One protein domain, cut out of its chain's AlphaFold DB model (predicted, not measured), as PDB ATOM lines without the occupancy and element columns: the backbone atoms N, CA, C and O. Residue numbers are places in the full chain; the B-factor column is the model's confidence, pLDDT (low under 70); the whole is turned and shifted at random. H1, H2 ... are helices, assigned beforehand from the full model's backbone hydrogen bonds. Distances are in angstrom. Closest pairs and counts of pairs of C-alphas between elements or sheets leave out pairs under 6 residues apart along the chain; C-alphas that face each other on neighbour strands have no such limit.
ATOM      1  N   VAL A 228      18.897  35.065  18.581       58.88
ATOM      2  CA  VAL A 228      17.508  34.964  19.043       58.88
ATOM      3  C   VAL A 228      16.878  33.719  18.413       58.88
ATOM      4  O   VAL A 228      17.116  33.433  17.239       58.88
ATOM      5  N   GLN A 229      16.096  32.967  19.190       57.44
ATOM      6  CA  GLN A 229      15.403  31.754  18.743       57.44
ATOM      7  C   GLN A 229      14.591  32.041  17.464       57.44
ATOM      8  O   GLN A 229      13.745  32.929  17.455       57.44
ATOM      9  N   GLY A 230      14.897  31.333  16.370       64.12
ATOM     10  CA  GLY A 230      14.308  31.573  15.040       64.12
ATOM     11  C   GLY A 230      15.153  32.424  14.081       64.12
ATOM     12  O   GLY A 230      14.767  32.601  12.929       64.12
ATOM     13  N   SER A 231      16.316  32.923  14.507       63.91
ATOM     14  CA  SER A 231      17.274  33.572  13.609       63.91
ATOM     15  C   SER A 231      18.069  32.554  12.794       63.91
ATOM     16  O   SER A 231      18.537  31.544  13.320       63.91
ATOM     17  N   TRP A 232      18.292  32.854  11.512       62.16
ATOM     18  CA  TRP A 232      19.055  32.009  10.587       62.16
ATOM     19  C   TRP A 232      20.506  31.767  11.029       62.16
ATOM     20  O   TRP A 232      21.124  30.802  10.585       62.16
ATOM     21  N   ARG A 233      21.062  32.611  11.913       62.56
ATOM     22  CA  ARG A 233      22.421  32.416  12.441       62.56
ATOM     23  C   ARG A 233      22.500  31.387  13.575       62.56
ATOM     24  O   ARG A 233      23.597  30.911  13.840       62.56
ATOM     25  N   LEU A 234      21.388  30.987  14.206       65.19
ATOM     26  CA  LEU A 234      21.378  29.822  15.110       65.19
ATOM     27  C   LEU A 234      21.561  28.505  14.354       65.19
ATOM     28  O   LEU A 234      22.007  27.521  14.932       65.19
ATOM     29  N   THR A 235      21.245  28.499  13.061       67.19
ATOM     30  CA  THR A 235      21.445  27.352  12.172       67.19
ATOM     31  C   THR A 235      22.919  27.161  11.799       67.19
ATOM     32  O   THR A 235      23.231  26.264  11.026       67.19
ATOM     33  N   PHE A 236      23.835  27.993  12.313       63.62
ATOM     34  CA  PHE A 236      25.271  27.786  12.151       63.62
ATOM     35  C   PHE A 236      25.851  26.955  13.303       63.62
ATOM     36  O   PHE A 236      25.616  27.288  14.467       63.62
ATOM     37  N   PRO A 237      26.681  25.940  13.005       70.06
ATOM     38  CA  PRO A 237      27.142  25.527  11.672       70.06
ATOM     39  C   PRO A 237      26.045  24.836  10.841       70.06
ATOM     40  O   PRO A 237      25.328  23.976  11.344       70.06
ATOM     41  N   LEU A 238      25.924  25.233   9.566       72.06
ATOM     42  CA  LEU A 238      24.950  24.668   8.623       72.06
ATOM     43  C   LEU A 238      25.193  23.163   8.453       72.06
ATOM     44  O   LEU A 238      26.340  22.717   8.379       72.06
ATOM     45  N   ASN A 239      24.113  22.389   8.338       81.69
ATOM     46  CA  ASN A 239      24.221  20.962   8.051       81.69
ATOM     47  C   ASN A 239      24.930  20.753   6.698       81.69
ATOM     48  O   ASN A 239      24.660  21.501   5.753       81.69
ATOM     49  N   PRO A 240      25.790  19.728   6.558       74.25
ATOM     50  CA  PRO A 240      26.558  19.500   5.332       74.25
ATOM     51  C   PRO A 240      25.660  19.349   4.094       74.25
ATOM     52  O   PRO A 240      26.000  19.838   3.024       74.25
ATOM     53  N   GLU A 241      24.468  18.769   4.244       76.50
ATOM     54  CA  GLU A 241      23.475  18.651   3.168       76.50
ATOM     55  C   GLU A 241      22.922  20.011   2.702       76.50
ATOM     56  O   GLU A 241      22.696  20.221   1.511       76.50
ATOM     57  N   GLN A 242      22.741  20.959   3.627       73.00
ATOM     58  CA  GLN A 242      22.289  22.319   3.313       73.00
ATOM     59  C   GLN A 242      23.402  23.145   2.667       73.00
ATOM     60  O   GLN A 242      23.118  23.978   1.807       73.00
ATOM     61  N   LEU A 243      24.657  22.887   3.048       74.56
ATOM     62  CA  LEU A 243      25.832  23.467   2.402       74.56
ATOM     63  C   LEU A 243      25.896  23.038   0.930       74.56
ATOM     64  O   LEU A 243      25.925  23.888   0.049       74.56
ATOM     65  N   VAL A 244      25.765  21.733   0.668       73.88
ATOM     66  CA  VAL A 244      25.752  21.170  -0.693       73.88
ATOM     67  C   VAL A 244      24.572  21.695  -1.520       73.88
ATOM     68  O   VAL A 244      24.691  21.896  -2.726       73.88
ATOM     69  N   GLN A 245      23.418  21.954  -0.897       70.81
ATOM     70  CA  GLN A 245      22.263  22.534  -1.587       70.81
ATOM     71  C   GLN A 245      22.432  24.031  -1.902       70.81
ATOM     72  O   GLN A 245      21.847  24.517  -2.873       70.81
ATOM     73  N   GLY A 246      23.200  24.752  -1.083       70.56
ATOM     74  CA  GLY A 246      23.561  26.153  -1.295       70.56
ATOM     75  C   GLY A 246      24.723  26.355  -2.268       70.56
ATOM     76  O   GLY A 246      24.945  27.485  -2.705       70.56
ATOM     77  N   ASP A 247      25.440  25.286  -2.634       80.62
ATOM     78  CA  ASP A 247      26.561  25.377  -3.559       80.62
ATOM     79  C   ASP A 247      26.080  25.827  -4.951       80.62
ATOM     80  O   ASP A 247      25.233  25.168  -5.572       80.62
ATOM     81  N   PRO A 248      26.640  26.916  -5.507       84.25
ATOM     82  CA  PRO A 248      26.199  27.464  -6.790       84.25
ATOM     83  C   PRO A 248      26.335  26.446  -7.933       84.25
ATOM     84  O   PRO A 248      25.497  26.403  -8.832       84.25
ATOM     85  N   ILE A 249      27.337  25.566  -7.850       85.12
ATOM     86  CA  ILE A 249      27.587  24.490  -8.816       85.12
ATOM     87  C   ILE A 249      26.462  23.442  -8.780       85.12
ATOM     88  O   ILE A 249      26.000  22.982  -9.825       85.12
ATOM     89  N   ALA A 250      25.984  23.067  -7.590       81.81
ATOM     90  CA  ALA A 250      24.903  22.096  -7.443       81.81
ATOM     91  C   ALA A 250      23.563  22.663  -7.945       81.81
ATOM     92  O   ALA A 250      22.784  21.955  -8.593       81.81
ATOM     93  N   ILE A 251      23.316  23.956  -7.703       87.69
ATOM     94  CA  ILE A 251      22.131  24.673  -8.195       87.69
ATOM     95  C   ILE A 251      22.125  24.721  -9.727       87.69
ATOM     96  O   ILE A 251      21.108  24.390 -10.341       87.69
ATOM     97  N   GLU A 252      23.252  25.065 -10.353       92.88
ATOM     98  CA  GLU A 252      23.388  25.106 -11.814       92.88
ATOM     99  C   GLU A 252      23.109  23.734 -12.445       92.88
ATOM    100  O   GLU A 252      22.309  23.610 -13.377       92.88
ATOM    101  N   GLN A 253      23.695  22.666 -11.893       91.75
ATOM    102  CA  GLN A 253      23.457  21.305 -12.378       91.75
ATOM    103  C   GLN A 253      21.985  20.893 -12.258       91.75
ATOM    104  O   GLN A 253      21.454  20.212 -13.142       91.75
ATOM    105  N   ARG A 254      21.309  21.309 -11.181       91.12
ATOM    106  CA  ARG A 254      19.880  21.050 -10.977       91.12
ATOM    107  C   ARG A 254      19.026  21.767 -12.020       91.12
ATOM    108  O   ARG A 254      18.148  21.133 -12.604       91.12
ATOM    109  N   GLN A 255      19.301  23.045 -12.272       93.88
ATOM    110  CA  GLN A 255      18.597  23.838 -13.284       93.88
ATOM    111  C   GLN A 255      18.789  23.252 -14.683       93.88
ATOM    112  O   GLN A 255      17.823  23.108 -15.430       93.88
ATOM    113  N   LYS A 256      20.013  22.823 -15.012       95.56
ATOM    114  CA  LYS A 256      20.315  22.168 -16.288       95.56
ATOM    115  C   LYS A 256      19.518  20.876 -16.474       95.56
ATOM    116  O   LYS A 256      18.842  20.719 -17.484       95.56
ATOM    117  N   LYS A 257      19.508  19.992 -15.469       95.44
ATOM    118  CA  LYS A 257      18.706  18.755 -15.511       95.44
ATOM    119  C   LYS A 257      17.215  19.045 -15.689       95.44
ATOM    120  O   LYS A 257      16.564  18.369 -16.479       95.44
ATOM    121  N   GLN A 258      16.672  20.042 -14.987       94.75
ATOM    122  CA  GLN A 258      15.273  20.446 -15.153       94.75
ATOM    123  C   GLN A 258      14.998  20.923 -16.585       94.75
ATOM    124  O   GLN A 258      14.080  20.408 -17.224       94.75
ATOM    125  N   ALA A 259      15.842  21.802 -17.130       93.62
ATOM    126  CA  ALA A 259      15.719  22.291 -18.501       93.62
ATOM    127  C   ALA A 259      15.796  21.163 -19.547       93.62
ATOM    128  O   ALA A 259      15.005  21.145 -20.497       93.62
ATOM    129  N   ASP A 260      16.687  20.189 -19.351       94.88
ATOM    130  CA  ASP A 260      16.817  19.025 -20.228       94.88
ATOM    131  C   ASP A 260      15.554  18.154 -20.158       94.88
ATOM    132  O   ASP A 260      14.979  17.801 -21.189       94.88
ATOM    133  N   THR A 261      15.050  17.863 -18.951       93.75
ATOM    134  CA  THR A 261      13.813  17.081 -18.784       93.75
ATOM    135  C   THR A 261      12.597  17.777 -19.390       93.75
ATOM    136  O   THR A 261      11.799  17.128 -20.065       93.75
ATOM    137  N   GLU A 262      12.467  19.095 -19.233       92.25
ATOM    138  CA  GLU A 262      11.405  19.878 -19.868       92.25
ATOM    139  C   GLU A 262      11.521  19.888 -21.392       92.25
ATOM    140  O   GLU A 262      10.518  19.828 -22.104       92.25
ATOM    141  N   SER A 263      12.741  19.964 -21.915       87.06
ATOM    142  CA  SER A 263      12.983  19.898 -23.356       87.06
ATOM    143  C   SER A 263      12.596  18.524 -23.902       87.06
ATOM    144  O   SER A 263      11.877  18.430 -24.899       87.06
ATOM    145  N   HIS A 264      12.970  17.450 -23.204       85.25
ATOM    146  CA  HIS A 264      12.597  16.090 -23.575       85.25
ATOM    147  C   HIS A 264      11.087  15.834 -23.479       85.25
ATOM    148  O   HIS A 264      10.534  15.172 -24.357       85.25
ATOM    149  N   THR A 265      10.380  16.369 -22.478       85.19
ATOM    150  CA  THR A 265       8.914  16.216 -22.388       85.19
ATOM    151  C   THR A 265       8.191  16.966 -23.505       85.19
ATOM    152  O   THR A 265       7.294  16.395 -24.127       85.19
ATOM    153  N   LYS A 266       8.633  18.186 -23.850       82.38
ATOM    154  CA  LYS A 266       8.092  18.975 -24.978       82.38
ATOM    155  C   LYS A 266       8.250  18.271 -26.328       82.38
ATOM    156  O   LYS A 266       7.403  18.438 -27.206       82.38
ATOM    157  N   LEU A 267       9.317  17.491 -26.503       77.69
ATOM    158  CA  LEU A 267       9.544  16.698 -27.715       77.69
ATOM    159  C   LEU A 267       8.699  15.415 -27.755       77.69
ATOM    160  O   LEU A 267       8.356  14.955 -28.840       77.69
TER     161      LEU A 267
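AT A GLANCE: This is residues 228 to 267 of the 323 residues of an uncharacterized protein of Ustilago maydis (strain 521 / FGSC 9021) (UniProt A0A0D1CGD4). The printed part is a thin, stretched-out chain with no packed core: an unwound tail leads into a short helix, H1, which meets the start of a long helix, H2, at a corner. Tail, H1 and H2 follow one another along the longest axis, and H2 is the longer of the two helices. The printed part has 40 residues with two named helices, in the order H1, H2, and no named strand; the class is all helix. It is extended, with a radius of gyration of the C-alphas of 15.7 A, and its C-alphas span 51 by 17 by 12 A, a rod.

HOW THE PARTS SIT: Residues 228 to 239 hold no named element, and their C-alphas lie 13 to 26 A from the mean of all C-alphas. H1, residues 240 to 246, is joined to H2, residues 248 to 267, by a tight link of one residue, Asp 247. The two helices are close but not clearly touching, with 2 pairs of C-alphas within 8 A; the closest C-alphas, those of Val 244 and Ala 250, are 6.9 A apart. Their lines stand at a steep tilt of 62 degrees, and they run the same way. In H1 and H2 every O i to N i+4 pair is within hydrogen-bond range.

IN THESE COORDINATES: The printed part begins at C-alpha 228, at (17.508, 34.964, 19.043). H1 begins at C-alpha 240, at (26.558, 19.500, 5.332), and measures 9.9 A from first to last C-alpha. H2 measures 28.8 A and ends at C-alpha 267, at (9.544, 16.698, -27.715).

THE WHOLE: The two C-alphas farthest apart, those of Val 228 and Leu 267, are 50.8 A apart. The printed part has no cut and no long link between its named elements. The mean pLDDT of the printed part is 79.2, and residues 228 to 236 are under 70.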